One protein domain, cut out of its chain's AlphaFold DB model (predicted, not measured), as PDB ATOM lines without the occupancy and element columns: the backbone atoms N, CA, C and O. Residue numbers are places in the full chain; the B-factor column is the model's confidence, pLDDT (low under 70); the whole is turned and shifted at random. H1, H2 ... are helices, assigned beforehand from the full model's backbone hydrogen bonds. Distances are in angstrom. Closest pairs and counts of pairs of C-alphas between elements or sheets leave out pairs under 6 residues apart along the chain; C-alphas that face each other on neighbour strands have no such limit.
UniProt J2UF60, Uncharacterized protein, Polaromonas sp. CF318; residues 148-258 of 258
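Overview. This is residues 148 to 258 of the 258 residues of an uncharacterized protein of Polaromonas sp. CF318 (UniProt J2UF60). What is the shape? H2 and H4 pack side by side as a core, with H1 and H5 around them, H3 and the free loop 186 to 192 towards one end, and H6 towards the other. What is printed? The printed part has 111 residues with six named helices, H1 to H6 in order, and no named strand: all helix, compact, radius of gyration of the C-alphas 13.3 A, spanning 42 by 28 by 22 A.

Arrangement. What touches the longest helix? H2, residues 162 to 176, touches H4, residues 215 to 226, opposite ways at a shallow tilt of 22 degrees; their closest C-alphas, Ala 165 and Ala 224, are 4.4 A apart. H2 touches H3, residues 193 to 200, closest at the C-alphas of His 170 and Ala 200, 5.1 A. What else touches the hub, H4? Its residues 216 to 220 alone touch H1, residues 148 to 154 (closest C-alphas Thr 149 and His 216, 7.0 A), its residues 221 to 225 alone touch residues 231 to 236 of H5, residues 230 to 241 (Ala 225 and Arg 233, 4.8 A), and it touches H6, residues 247 to 256 (Trp 215 and Gln 247, 5.8 A). In all six helices every O i to N i+4 pair is within hydrogen-bond range.

Along the chain. How long is H2? It measures 21.5 A. Where are the anchors? C-alpha 148 begins H1 at (129.403, 151.348, 242.126); C-alpha 256 ends H6 at (132.390, 134.708, 221.776).

Size, cuts and confidence. Is it continuous? The printed part has no cut; the links H2 to H3 and H3 to H4 are long. Where is confidence low? The model's pLDDT is under 70 at residues 186 to 213, 243 to 251 and 253 to 258.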
ATOM      1  N   GLY A 148     128.018 151.665 242.470       78.31
ATOM      2  CA  GLY A 148     129.403 151.348 242.126       78.31
ATOM      3  C   GLY A 148     129.513 150.576 240.811       78.31
ATOM      4  O   GLY A 148     130.252 150.982 239.914       78.31
ATOM      5  N   THR A 149     128.697 149.541 240.623       80.69
ATOM      6  CA  THR A 149     128.627 148.756 239.387       80.69
ATOM      7  C   THR A 149     128.160 149.609 238.214       80.69
ATOM      8  O   THR A 149     128.773 149.582 237.145       80.69
ATOM      9  N   ARG A 150     127.135 150.451 238.399       81.25
ATOM     10  CA  ARG A 150     126.723 151.413 237.358       81.25
ATOM     11  C   ARG A 150     127.842 152.377 236.976       81.25
ATOM     12  O   ARG A 150     127.994 152.686 235.795       81.25
ATOM     13  N   SER A 151     128.619 152.830 237.955       83.94
ATOM     14  CA  SER A 151     129.749 153.735 237.729       83.94
ATOM     15  C   SER A 151     130.884 153.049 236.970       83.94
ATOM     16  O   SER A 151     131.464 153.639 236.059       83.94
ATOM     17  N   TRP A 152     131.158 151.779 237.265       86.06
ATOM     18  CA  TRP A 152     132.091 150.987 236.471       86.06
ATOM     19  C   TRP A 152     131.603 150.783 235.046       86.06
ATOM     20  O   TRP A 152     132.392 150.939 234.123       86.06
ATOM     21  N   LEU A 153     130.330 150.444 234.840       84.12
ATOM     22  CA  LEU A 153     129.783 150.139 233.516       84.12
ATOM     23  C   LEU A 153     129.622 151.379 232.627       84.12
ATOM     24  O   LEU A 153     129.726 151.257 231.403       84.12
ATOM     25  N   SER A 154     129.434 152.563 233.213       84.75
ATOM     26  CA  SER A 154     129.380 153.833 232.476       84.75
ATOM     27  C   SER A 154     130.753 154.303 231.984       84.75
ATOM     28  O   SER A 154     130.831 155.066 231.021       84.75
ATOM     29  N   PHE A 155     131.844 153.816 232.587       81.81
ATOM     30  CA  PHE A 155     133.197 154.206 232.196       81.81
ATOM     31  C   PHE A 155     133.504 153.787 230.743       81.81
ATOM     32  O   PHE A 155     133.139 152.681 230.341       81.81
ATOM     33  N   PRO A 156     134.171 154.584 229.899       82.50
ATOM     34  CA  PRO A 156     134.476 154.163 228.530       82.50
ATOM     35  C   PRO A 156     135.499 153.021 228.500       82.50
ATOM     36  O   PRO A 156     136.563 153.141 229.096       82.50
ATOM     37  N   ARG A 157     135.242 151.953 227.725       79.06
ATOM     38  CA  ARG A 157     136.145 150.778 227.610       79.06
ATOM     39  C   ARG A 157     137.602 151.134 227.292       79.06
ATOM     40  O   ARG A 157     138.514 150.487 227.782       79.06
ATOM     41  N   LYS A 158     137.811 152.176 226.484       81.69
ATOM     42  CA  LYS A 158     139.137 152.651 226.054       81.69
ATOM     43  C   LYS A 158     139.947 153.322 227.171       81.69
ATOM     44  O   LYS A 158     141.123 153.587 226.966       81.69
ATOM     45  N   GLN A 159     139.315 153.648 228.297       81.69
ATOM     46  CA  GLN A 159     139.936 154.354 229.420       81.69
ATOM     47  C   GLN A 159     140.258 153.429 230.598       81.69
ATOM     48  O   GLN A 159     140.813 153.907 231.580       81.69
ATOM     49  N   LEU A 160     139.917 152.136 230.519       82.88
ATOM     50  CA  LEU A 160     140.243 151.194 231.585       82.88
ATOM     51  C   LEU A 160     141.709 150.787 231.525       82.88
ATOM     52  O   LEU A 160     142.235 150.421 230.472       82.88
ATOM     53  N   THR A 161     142.339 150.827 232.688       85.31
ATOM     54  CA  THR A 161     143.700 150.358 232.923       85.31
ATOM     55  C   THR A 161     143.698 148.950 233.524       85.31
ATOM     56  O   THR A 161     142.660 148.431 233.934       85.31
ATOM     57  N   ALA A 162     144.874 148.323 233.611       81.94
ATOM     58  CA  ALA A 162     145.025 147.041 234.302       81.94
ATOM     59  C   ALA A 162     144.619 147.138 235.786       81.94
ATOM     60  O   ALA A 162     143.928 146.260 236.288       81.94
ATOM     61  N   THR A 163     144.951 148.247 236.456       82.88
ATOM     62  CA  THR A 163     144.552 148.501 237.849       82.88
ATOM     63  C   THR A 163     143.033 148.567 238.001       82.88
ATOM     64  O   THR A 163     142.480 148.034 238.956       82.88
ATOM     65  N   ASP A 164     142.339 149.185 237.044       85.62
ATOM     66  CA  ASP A 164     140.873 149.221 237.046       85.62
ATOM     67  C   ASP A 164     140.285 147.818 236.871       85.62
ATOM     68  O   ASP A 164     139.254 147.494 237.456       85.62
ATOM     69  N   ALA A 165     140.955 146.969 236.088       85.62
ATOM     70  CA  ALA A 165     140.576 145.574 235.922       85.62
ATOM     71  C   ALA A 165     140.639 144.803 237.245       85.62
ATOM     72  O   ALA A 165     139.689 144.087 237.563       85.62
ATOM     73  N   ASP A 166     141.698 145.003 238.031       84.88
ATOM     74  CA  ASP A 166     141.841 144.400 239.361       84.88
ATOM     75  C   ASP A 166     140.724 144.887 240.304       84.88
ATOM     76  O   ASP A 166     140.068 144.091 240.981       84.88
ATOM     77  N   LEU A 167     140.437 146.193 240.312       86.38
ATOM     78  CA  LEU A 167     139.391 146.774 241.164       86.38
ATOM     79  C   LEU A 167     137.985 146.282 240.794       86.38
ATOM     80  O   LEU A 167     137.182 145.998 241.682       86.38
ATOM     81  N   MET A 168     137.694 146.120 239.502       87.00
ATOM     82  CA  MET A 168     136.434 145.526 239.044       87.00
ATOM     83  C   MET A 168     136.295 144.063 239.478       87.00
ATOM     84  O   MET A 168     135.192 143.636 239.821       87.00
ATOM     85  N   VAL A 169     137.387 143.291 239.485       87.44
ATOM     86  CA  VAL A 169     137.379 141.911 240.000       87.44
ATOM     87  C   VAL A 169     137.125 141.896 241.505       87.44
ATOM     88  O   VAL A 169     136.343 141.086 241.994       87.44
ATOM     89  N   HIS A 170     137.722 142.818 242.248       85.12
ATOM     90  CA  HIS A 170     137.452 142.955 243.674       85.12
ATOM     91  C   HIS A 170     135.991 143.350 243.966       85.12
ATOM     92  O   HIS A 170     135.365 142.773 244.858       85.12
ATOM     93  N   ASP A 171     135.408 144.262 243.186       84.06
ATOM     94  CA  ASP A 171     133.986 144.609 243.295       84.06
ATOM     95  C   ASP A 171     133.065 143.447 242.890       84.06
ATOM     96  O   ASP A 171     132.039 143.226 243.533       84.06
ATOM     97  N   TYR A 172     133.461 142.638 241.904       82.88
ATOM     98  CA  TYR A 172     132.789 141.376 241.588       82.88
ATOM     99  C   TYR A 172     132.750 140.434 242.802       82.88
ATOM    100  O   TYR A 172     131.690 139.903 243.133       82.88
ATOM    101  N   VAL A 173     133.866 140.273 243.519       82.44
ATOM    102  CA  VAL A 173     133.910 139.440 244.733       82.44
ATOM    103  C   VAL A 173     133.012 140.000 245.835       82.44
ATOM    104  O   VAL A 173     132.264 139.242 246.452       82.44
ATOM    105  N   ARG A 174     133.008 141.322 246.047       79.75
ATOM    106  CA  ARG A 174     132.100 141.966 247.013       79.75
ATOM    107  C   ARG A 174     130.638 141.663 246.707       79.75
ATOM    108  O   ARG A 174     129.893 141.316 247.622       79.75
ATOM    109  N   LEU A 175     130.253 141.714 245.435       78.06
ATOM    110  CA  LEU A 175     128.898 141.380 245.003       78.06
ATOM    111  C   LEU A 175     128.538 139.923 245.280       78.06
ATOM    112  O   LEU A 175     127.433 139.649 245.750       78.06
ATOM    113  N   LEU A 176     129.470 138.990 245.061       76.06
ATOM    114  CA  LEU A 176     129.267 137.591 245.444       76.06
ATOM    115  C   LEU A 176     129.091 137.440 246.960       76.06
ATOM    116  O   LEU A 176     128.283 136.635 247.413       76.06
ATOM    117  N   GLU A 177     129.796 138.226 247.767       74.00
ATOM    118  CA  GLU A 177     129.635 138.250 249.226       74.00
ATOM    119  C   GLU A 177     128.335 138.935 249.696       74.00
ATOM    120  O   GLU A 177     128.064 138.963 250.897       74.00
ATOM    121  N   GLY A 178     127.521 139.479 248.783       71.25
ATOM    122  CA  GLY A 178     126.316 140.247 249.109       71.25
ATOM    123  C   GLY A 178     126.609 141.672 249.590       71.25
ATOM    124  O   GLY A 178     125.738 142.326 250.166       71.25
ATOM    125  N   ARG A 179     127.836 142.160 249.379       73.38
ATOM    126  CA  ARG A 179     128.260 143.533 249.679       73.38
ATOM    127  C   ARG A 179     128.126 144.412 248.427       73.38
ATOM    128  O   ARG A 179     128.338 143.929 247.318       73.38
ATOM    129  N   PRO A 180     127.821 145.711 248.580       74.62
ATOM    130  CA  PRO A 180     127.771 146.626 247.445       74.62
ATOM    131  C   PRO A 180     129.165 146.833 246.832       74.62
ATOM    132  O   PRO A 180     130.164 146.894 247.560       74.62
ATOM    133  N   ALA A 181     129.227 146.981 245.506       81.06
ATOM    134  CA  ALA A 181     130.449 147.394 244.822       81.06
ATOM    135  C   ALA A 181     130.840 148.828 245.222       81.06
ATOM    136  O   ALA A 181     129.981 149.682 245.459       81.06
ATOM    137  N   ALA A 182     132.144 149.098 245.307       82.44
ATOM    138  CA  ALA A 182     132.654 150.434 245.612       82.44
ATOM    139  C   ALA A 182     132.580 151.375 244.405       82.44
ATOM    140  O   ALA A 182     132.332 152.571 244.575       82.44
ATOM    141  N   GLY A 183     132.755 150.842 243.195       83.94
ATOM    142  CA  GLY A 183     132.891 151.648 241.990       83.94
ATOM    143  C   GLY A 183     134.328 152.130 241.753       83.94
ATOM    144  O   GLY A 183     135.228 151.866 242.552       83.94
ATOM    145  N   PRO A 184     134.561 152.843 240.639       83.25
ATOM    146  CA  PRO A 184     135.868 153.393 240.322       83.25
ATOM    147  C   PRO A 184     136.297 154.425 241.377       83.25
ATOM    148  O   PRO A 184     135.479 155.257 241.789       83.25
ATOM    149  N   PRO A 185     137.575 154.422 241.799       77.50
ATOM    150  CA  PRO A 185     138.057 155.345 242.811       77.50
ATOM    151  C   PRO A 185     137.957 156.790 242.301       77.50
ATOM    152  O   PRO A 185     138.260 157.070 241.135       77.50
ATOM    153  N   PRO A 186     137.560 157.751 243.153       67.88
ATOM    154  CA  PRO A 186     137.526 159.147 242.750       67.88
ATOM    155  C   PRO A 186     138.946 159.609 242.397       67.88
ATOM    156  O   PRO A 186     139.886 159.385 243.158       67.88
ATOM    157  N   LEU A 187     139.095 160.324 241.274       58.50
ATOM    158  CA  LEU A 187     140.361 160.798 240.670       58.50
ATOM    159  C   LEU A 187     141.354 161.507 241.624       58.50
ATOM    160  O   LEU A 187     142.506 161.741 241.258       58.50
ATOM    161  N   ARG A 188     140.929 161.869 242.841       49.00
ATOM    162  CA  ARG A 188     141.741 162.534 243.871       49.00
ATOM    163  C   ARG A 188     142.277 161.602 244.968       49.00
ATOM    164  O   ARG A 188     143.070 162.059 245.785       49.00
ATOM    165  N   ALA A 189     141.932 160.317 244.971       55.53
ATOM    166  CA  ALA A 189     142.337 159.355 246.001       55.53
ATOM    167  C   ALA A 189     143.568 158.515 245.601       55.53
ATOM    168  O   ALA A 189     143.631 157.318 245.855       55.53
ATOM    169  N   LYS A 190     144.598 159.130 245.000       51.53
ATOM    170  CA  LYS A 190     145.815 158.400 244.584       51.53
ATOM    171  C   LYS A 190     146.541 157.675 245.732       51.53
ATOM    172  O   LYS A 190     147.300 156.754 245.468       51.53
ATOM    173  N   ALA A 191     146.284 158.061 246.983       48.22
ATOM    174  CA  ALA A 191     146.823 157.404 248.172       48.22
ATOM    175  C   ALA A 191     146.048 156.136 248.604       48.22
ATOM    176  O   ALA A 191     146.627 155.308 249.299       48.22
ATOM    177  N   SER A 192     144.780 155.945 248.197       53.22
ATOM    178  CA  SER A 192     144.022 154.710 248.496       53.22
ATOM    179  C   SER A 192     144.279 153.598 247.480       53.22
ATOM    180  O   SER A 192     144.125 152.427 247.814       53.22
ATOM    181  N   LEU A 193     144.754 153.952 246.280       54.12
ATOM    182  CA  LEU A 193     145.014 153.014 245.188       54.12
ATOM    183  C   LEU A 193     146.034 151.924 245.539       54.12
ATOM    184  O   LEU A 193     145.850 150.796 245.114       54.12
ATOM    185  N   GLU A 194     147.083 152.212 246.316       53.41
ATOM    186  CA  GLU A 194     148.065 151.184 246.717       53.41
ATOM    187  C   GLU A 194     147.477 150.178 247.725       53.41
ATOM    188  O   GLU A 194     147.722 148.977 247.621       53.41
ATOM    189  N   SER A 195     146.625 150.639 248.648       51.00
ATOM    190  CA  SER A 195     145.919 149.768 249.605       51.00
ATOM    191  C   SER A 195     144.826 148.937 248.916       51.00
ATOM    192  O   SER A 195     144.683 147.741 249.169       51.00
ATOM    193  N   GLU A 196     144.093 149.545 247.980       55.75
ATOM    194  CA  GLU A 196     143.064 148.858 247.194       55.75
ATOM    195  C   GLU A 196     143.665 147.895 246.165       55.75
ATOM    196  O   GLU A 196     143.108 146.825 245.952       55.75
ATOM    197  N   LYS A 197     144.838 148.193 245.597       56.66
ATOM    198  CA  LYS A 197     145.580 147.285 244.708       56.66
ATOM    199  C   LYS A 197     146.077 146.039 245.441       56.66
ATOM    200  O   LYS A 197     145.992 144.939 244.901       56.66
ATOM    201  N   ALA A 198     146.527 146.181 246.690       52.25
ATOM    202  CA  ALA A 198     146.878 145.037 247.534       52.25
ATOM    203  C   ALA A 198     145.650 144.166 247.876       52.25
ATOM    204  O   ALA A 198     145.769 142.944 247.969       52.25
ATOM    205  N   ALA A 199     144.463 144.771 248.013       52.22
ATOM    206  CA  ALA A 199     143.201 144.050 248.202       52.22
ATOM    207  C   ALA A 199     142.658 143.428 246.899       52.22
ATOM    208  O   ALA A 199     142.040 142.364 246.944       52.22
ATOM    209  N   ALA A 200     142.919 144.057 245.751       53.62
ATOM    210  CA  ALA A 200     142.498 143.615 244.425       53.62
ATOM    211  C   ALA A 200     143.384 142.511 243.827       53.62
ATOM    212  O   ALA A 200     142.933 141.757 242.972       53.62
ATOM    213  N   ALA A 201     144.601 142.332 244.349       52.72
ATOM    214  CA  ALA A 201     145.458 141.184 244.054       52.72
ATOM    215  C   ALA A 201     144.966 139.866 244.688       52.72
ATOM    216  O   ALA A 201     145.618 138.826 244.543       52.72
ATOM    217  N   ARG A 202     143.841 139.878 245.422       56.84
ATOM    218  CA  ARG A 202     143.261 138.647 245.959       56.84
ATOM    219  C   ARG A 202     142.740 137.769 244.816       56.84
ATOM    220  O   ARG A 202     142.013 138.259 243.954       56.84
ATOM    221  N   PRO A 203     143.074 136.467 244.818       56.62
ATOM    222  CA  PRO A 203     142.554 135.540 243.828       56.62
ATOM    223  C   PRO A 203     141.026 135.515 243.894       56.62
ATOM    224  O   PRO A 203     140.446 135.534 244.981       56.62
ATOM    225  N   VAL A 204     140.395 135.467 242.718       59.88
ATOM    226  CA  VAL A 204     138.950 135.253 242.589       59.88
ATOM    227  C   VAL A 204     138.605 133.992 243.392       59.88
ATOM    228  O   VAL A 204     139.228 132.952 243.154       59.88
ATOM    229  N   PRO A 205     137.704 134.072 244.388       57.75
ATOM    230  CA  PRO A 205     137.329 132.911 245.174       57.75
ATOM    231  C   PRO A 205     136.728 131.845 244.252       57.75
ATOM    232  O   PRO A 205     136.090 132.192 243.256       57.75
ATOM    233  N   PRO A 206     136.921 130.552 244.567       54.38
ATOM    234  CA  PRO A 206     136.423 129.478 243.729       54.38
ATOM    235  C   PRO A 206     134.900 129.557 243.592       54.38
ATOM    236  O   PRO A 206     134.173 129.688 244.577       54.38
ATOM    237  N   HIS A 207     134.483 129.489 242.332       53.84
ATOM    238  CA  HIS A 207     133.157 129.259 241.775       53.84
ATOM    239  C   HIS A 207     131.989 129.144 242.772       53.84
ATOM    240  O   HIS A 207     131.813 128.130 243.452       53.84
ATOM    241  N   ARG A 208     131.113 130.157 242.777       56.72
ATOM    242  CA  ARG A 208     129.720 129.979 243.217       56.72
ATOM    243  C   ARG A 208     128.875 129.521 242.029       56.72
ATOM    244  O   ARG A 208     129.124 129.978 240.913       56.72
ATOM    245  N   PRO A 209     127.881 128.638 242.235       53.16
ATOM    246  CA  PRO A 209     127.041 128.162 241.145       53.16
ATOM    247  C   PRO A 209     126.405 129.346 240.407       53.16
ATOM    248  O   PRO A 209     125.853 130.256 241.021       53.16
ATOM    249  N   ALA A 210     126.473 129.324 239.073       53.88
ATOM    250  CA  ALA A 210     126.073 130.429 238.195       53.88
ATOM    251  C   ALA A 210     124.618 130.914 238.383       53.88
ATOM    252  O   ALA A 210     124.282 132.017 237.961       53.88
ATOM    253  N   ALA A 211     123.758 130.102 239.009       50.94
ATOM    254  CA  ALA A 211     122.390 130.476 239.363       50.94
ATOM    255  C   ALA A 211     122.315 131.557 240.461       50.94
ATOM    256  O   ALA A 211     121.322 132.281 240.518       50.94
ATOM    257  N   ASP A 212     123.365 131.698 241.275       60.41
ATOM    258  CA  ASP A 212     123.425 132.626 242.411       60.41
ATOM    259  C   ASP A 212     124.212 133.909 242.098       60.41
ATOM    260  O   ASP A 212     124.295 134.814 242.931       60.41
ATOM    261  N   VAL A 213     124.811 134.005 240.905       62.88
ATOM    262  CA  VAL A 213     125.605 135.169 240.503       62.88
ATOM    263  C   VAL A 213     124.699 136.191 239.817       62.88
ATOM    264  O   VAL A 213     124.109 135.888 238.777       62.88
ATOM    265  N   PRO A 214     124.594 137.424 240.337       71.00
ATOM    266  CA  PRO A 214     123.756 138.430 239.708       71.00
ATOM    267  C   PRO A 214     124.346 138.908 238.368       71.00
ATOM    268  O   PRO A 214     125.561 139.052 238.222       71.00
ATOM    269  N   TRP A 215     123.485 139.226 237.392       73.62
ATOM    270  CA  TRP A 215     123.888 139.676 236.045       73.62
ATOM    271  C   TRP A 215     124.929 140.796 236.047       73.62
ATOM    272  O   TRP A 215     125.890 140.761 235.287       73.62
ATOM    273  N   HIS A 216     124.753 141.791 236.910       76.19
ATOM    274  CA  HIS A 216     125.629 142.958 236.957       76.19
ATOM    275  C   HIS A 216     127.051 142.600 237.435       76.19
ATOM    276  O   HIS A 216     128.020 143.201 236.974       76.19
ATOM    277  N   ALA A 217     127.200 141.556 238.261       79.81
ATOM    278  CA  ALA A 217     128.505 140.994 238.603       79.81
ATOM    279  C   ALA A 217     129.152 140.320 237.377       79.81
ATOM    280  O   ALA A 217     130.336 140.520 237.107       79.81
ATOM    281  N   MET A 218     128.370 139.596 236.567       78.69
ATOM    282  CA  MET A 218     128.864 139.016 235.310       78.69
ATOM    283  C   MET A 218     129.327 140.094 234.320       78.69
ATOM    284  O   MET A 218     130.354 139.924 233.665       78.69
ATOM    285  N   GLU A 219     128.614 141.220 234.221       83.50
ATOM    286  CA  GLU A 219     129.015 142.335 233.353       83.50
ATOM    287  C   GLU A 219     130.334 142.988 233.802       83.50
ATOM    288  O   GLU A 219     131.174 143.305 232.954       83.50
ATOM    289  N   LEU A 220     130.556 143.128 235.116       85.81
ATOM    290  CA  LEU A 220     131.844 143.567 235.668       85.81
ATOM    291  C   LEU A 220     132.972 142.595 235.322       85.81
ATOM    292  O   LEU A 220     134.026 143.020 234.845       85.81
ATOM    293  N   LEU A 221     132.734 141.295 235.496       85.62
ATOM    294  CA  LEU A 221     133.721 140.258 235.210       85.62
ATOM    295  C   LEU A 221     134.121 140.255 233.724       85.62
ATOM    296  O   LEU A 221     135.309 140.240 233.398       85.62
ATOM    297  N   VAL A 222     133.145 140.357 232.813       86.38
ATOM    298  CA  VAL A 222     133.380 140.485 231.360       86.38
ATOM    299  C   VAL A 222     134.216 141.725 231.042       86.38
ATOM    300  O   VAL A 222     135.149 141.670 230.237       86.38
ATOM    301  N   ARG A 223     133.920 142.855 231.685       87.12
ATOM    302  CA  ARG A 223     134.657 144.101 231.468       87.12
ATOM    303  C   ARG A 223     136.098 144.018 231.978       87.12
ATOM    304  O   ARG A 223     137.000 144.453 231.261       87.12
ATOM    305  N   ALA A 224     136.327 143.405 233.137       87.06
ATOM    306  CA  ALA A 224     137.668 143.148 233.665       87.06
ATOM    307  C   ALA A 224     138.481 142.204 232.770       87.06
ATOM    308  O   ALA A 224     139.656 142.456 232.491       87.06
ATOM    309  N   ALA A 225     137.845 141.160 232.237       86.75
ATOM    310  CA  ALA A 225     138.471 140.253 231.284       86.75
ATOM    311  C   ALA A 225     138.903 140.966 229.993       86.75
ATOM    312  O   ALA A 225     140.015 140.748 229.508       86.75
ATOM    313  N   HIS A 226     138.064 141.865 229.468       84.06
ATOM    314  CA  HIS A 226     138.416 142.700 228.316       84.06
ATOM    315  C   HIS A 226     139.503 143.735 228.609       84.06
ATOM    316  O   HIS A 226     140.260 144.073 227.704       84.06
ATOM    317  N   ALA A 227     139.587 144.231 229.844       85.31
ATOM    318  CA  ALA A 227     140.662 145.118 230.284       85.31
ATOM    319  C   ALA A 227     142.006 144.382 230.492       85.31
ATOM    320  O   ALA A 227     143.019 145.019 230.759       85.31
ATOM    321  N   GLY A 228     142.037 143.052 230.320       81.62
ATOM    322  CA  GLY A 228     143.259 142.245 230.310       81.62
ATOM    323  C   GLY A 228     143.490 141.399 231.563       81.62
ATOM    324  O   GLY A 228     144.524 140.739 231.651       81.62
ATOM    325  N   HIS A 229     142.549 141.354 232.512       85.31
ATOM    326  CA  HIS A 229     142.730 140.592 233.748       85.31
ATOM    327  C   HIS A 229     142.637 139.073 233.510       85.31
ATOM    328  O   HIS A 229     141.581 138.536 233.162       85.31
ATOM    329  N   ALA A 230     143.730 138.347 233.761       83.25
ATOM    330  CA  ALA A 230     143.821 136.904 233.507       83.25
ATOM    331  C   ALA A 230     142.866 136.069 234.384       83.25
ATOM    332  O   ALA A 230     142.183 135.185 233.873       83.25
ATOM    333  N   GLY A 231     142.752 136.387 235.680       83.56
ATOM    334  CA  GLY A 231     141.818 135.714 236.598       83.56
ATOM    335  C   GLY A 231     140.351 135.811 236.155       83.56
ATOM    336  O   GLY A 231     139.687 134.790 236.033       83.56
ATOM    337  N   ALA A 232     139.876 137.012 235.803       83.69
ATOM    338  CA  ALA A 232     138.543 137.224 235.242       83.69
ATOM    339  C   ALA A 232     138.281 136.412 233.965       83.69
ATOM    340  O   ALA A 232     137.210 135.828 233.811       83.69
ATOM    341  N   ARG A 233     139.263 136.329 233.054       84.31
ATOM    342  CA  ARG A 233     139.152 135.497 231.841       84.31
ATOM    343  C   ARG A 233     139.009 134.014 232.179       84.31
ATOM    344  O   ARG A 233     138.204 133.329 231.552       84.31
ATOM    345  N   ASN A 234     139.773 133.524 233.152       85.25
ATOM    346  CA  ASN A 234     139.714 132.128 233.580       85.25
ATOM    347  C   ASN A 234     138.369 131.796 234.239       85.25
ATOM    348  O   ASN A 234     137.778 130.773 233.899       85.25
ATOM    349  N   GLU A 235     137.857 132.680 235.097       81.25
ATOM    350  CA  GLU A 235     136.557 132.492 235.752       81.25
ATOM    351  C   GLU A 235     135.410 132.490 234.736       81.25
ATOM    352  O   GLU A 235     134.572 131.589 234.745       81.25
ATOM    353  N   LEU A 236     135.413 133.423 233.775       80.31
ATOM    354  CA  LEU A 236     134.439 133.418 232.677       80.31
ATOM    355  C   LEU A 236     134.518 132.135 231.852       80.31
ATOM    356  O   LEU A 236     133.487 131.562 231.512       80.31
ATOM    357  N   ASN A 237     135.726 131.654 231.554       82.94
ATOM    358  CA  ASN A 237     135.898 130.394 230.838       82.94
ATOM    359  C   ASN A 237     135.345 129.200 231.632       82.94
ATOM    360  O   ASN A 237     134.743 128.324 231.012       82.94
ATOM    361  N   SER A 238     135.503 129.161 232.962       80.06
ATOM    362  CA  SER A 238     134.890 128.120 233.805       80.06
ATOM    363  C   SER A 238     133.365 128.201 233.745       80.06
ATOM    364  O   SER A 238     132.713 127.238 233.347       80.06
ATOM    365  N   LEU A 239     132.806 129.396 233.982       77.56
ATOM    366  CA  LEU A 239     131.361 129.662 233.930       77.56
ATOM    367  C   LEU A 239     130.735 129.242 232.589       77.56
ATOM    368  O   LEU A 239     129.608 128.752 232.548       77.56
ATOM    369  N   CYS A 240     131.466 129.407 231.485       77.31
ATOM    370  CA  CYS A 240     131.000 129.013 230.159       77.31
ATOM    371  C   CYS A 240     131.156 127.517 229.847       77.31
ATOM    372  O   CYS A 240     130.489 127.031 228.930       77.31
ATOM    373  N   ARG A 241     132.030 126.789 230.552       77.31
ATOM    374  CA  ARG A 241     132.213 125.335 230.384       77.31
ATOM    375  C   ARG A 241     131.230 124.536 231.232       77.31
ATOM    376  O   ARG A 241     130.702 123.541 230.739       77.31
ATOM    377  N   ASP A 242     130.915 125.010 232.432       70.06
ATOM    378  CA  ASP A 242     130.128 124.281 233.439       70.06
ATOM    379  C   ASP A 242     128.600 124.359 233.221       70.06
ATOM    380  O   ASP A 242     127.807 124.256 234.153       70.06
ATOM    381  N   ASN A 243     128.176 124.464 231.953       58.94
ATOM    382  CA  ASN A 243     126.784 124.558 231.502       58.94
ATOM    383  C   ASN A 243     126.117 125.892 231.897       58.94
ATOM    384  O   ASN A 243     125.344 125.956 232.861       58.94
ATOM    385  N   PRO A 244     126.401 126.981 231.158       63.44
ATOM    386  CA  PRO A 244     125.917 128.300 231.522       63.44
ATOM    387  C   PRO A 244     124.389 128.335 231.407       63.44
ATOM    388  O   PRO A 244     123.820 128.123 230.336       63.44
ATOM    389  N   ARG A 245     123.707 128.609 232.521       56.75
ATOM    390  CA  ARG A 245     122.249 128.777 232.569       56.75
ATOM    391  C   ARG A 245     121.889 130.231 232.835       56.75
ATOM    392  O   ARG A 245     122.633 130.963 233.486       56.75
ATOM    393  N   GLY A 246     120.730 130.642 232.328       63.75
ATOM    394  CA  GLY A 246     120.186 131.979 232.552       63.75
ATOM    395  C   GLY A 246     121.152 133.085 232.122       63.75
ATOM    396  O   GLY A 246     121.611 133.129 230.984       63.75
ATOM    397  N   GLN A 247     121.462 133.981 233.054       62.44
ATOM    398  CA  GLN A 247     122.263 135.178 232.815       62.44
ATOM    399  C   GLN A 247     123.714 134.841 232.417       62.44
ATOM    400  O   GLN A 247     124.248 135.459 231.501       62.44
ATOM    401  N   ALA A 248     124.331 133.788 232.963       60.78
ATOM    402  CA  ALA A 248     125.688 133.385 232.572       60.78
ATOM    403  C   ALA A 248     125.808 133.013 231.078       60.78
ATOM    404  O   ALA A 248     126.814 133.329 230.441       60.78
ATOM    405  N   ALA A 249     124.761 132.435 230.474       63.22
ATOM    406  CA  ALA A 249     124.750 132.087 229.048       63.22
ATOM    407  C   ALA A 249     124.839 133.322 228.141       63.22
ATOM    408  O   ALA A 249     125.557 133.310 227.139       63.22
ATOM    409  N   ALA A 250     124.166 134.411 228.521       66.62
ATOM    410  CA  ALA A 250     124.204 135.670 227.781       66.62
ATOM    411  C   ALA A 250     125.589 136.342 227.849       66.62
ATOM    412  O   ALA A 250     126.056 136.898 226.853       66.62
ATOM    413  N   ALA A 251     126.282 136.250 228.991       66.12
ATOM    414  CA  ALA A 251     127.658 136.734 229.129       66.12
ATOM    415  C   ALA A 251     128.634 135.917 228.261       66.12
ATOM    416  O   ALA A 251     129.460 136.491 227.548       66.12
ATOM    417  N   CYS A 252     128.484 134.589 228.246       70.00
ATOM    418  CA  CYS A 252     129.281 133.686 227.412       70.00
ATOM    419  C   CYS A 252     129.087 133.920 225.908       70.00
ATOM    420  O   CYS A 252     130.052 133.876 225.142       70.00
ATOM    421  N   ALA A 253     127.856 134.207 225.474       68.31
ATOM    422  CA  ALA A 253     127.574 134.555 224.084       68.31
ATOM    423  C   ALA A 253     128.256 135.873 223.674       68.31
ATOM    424  O   ALA A 253     128.859 135.942 222.603       68.31
ATOM    425  N   ARG A 254     128.228 136.894 224.545       65.81
ATOM    426  CA  ARG A 254     128.905 138.178 224.292       65.81
ATOM    427  C   ARG A 254     130.422 138.019 224.164       65.81
ATOM    428  O   ARG A 254     130.993 138.592 223.243       65.81
ATOM    429  N   LEU A 255     131.048 137.198 225.009       63.44
ATOM    430  CA  LEU A 255     132.490 136.917 224.942       63.44
ATOM    431  C   LEU A 255     132.927 136.226 223.648       63.44
ATOM    432  O   LEU A 255     134.034 136.462 223.185       63.44
ATOM    433  N   ARG A 256     132.083 135.368 223.060       59.19
ATOM    434  CA  ARG A 256     132.390 134.708 221.776       59.19
ATOM    435  C   ARG A 256     132.239 135.624 220.562       59.19
ATOM    436  O   ARG A 256     132.746 135.287 219.501       59.19
ATOM    437  N   SER A 257     131.506 136.729 220.699       55.53
ATOM    438  CA  SER A 257     131.209 137.662 219.599       55.53
ATOM    439  C   SER A 257     132.220 138.805 219.445       55.53
ATOM    440  O   SER A 257     132.084 139.620 218.535       55.53
ATOM    441  N   THR A 258     133.204 138.880 220.341       49.41
ATOM    442  CA  THR A 258     134.258 139.905 220.391       49.41
ATOM    443  C   THR A 258     135.619 139.288 220.152       49.41
ATOM    444  O   THR A 258     136.434 139.939 219.469       49.41
TER     445      THR A 258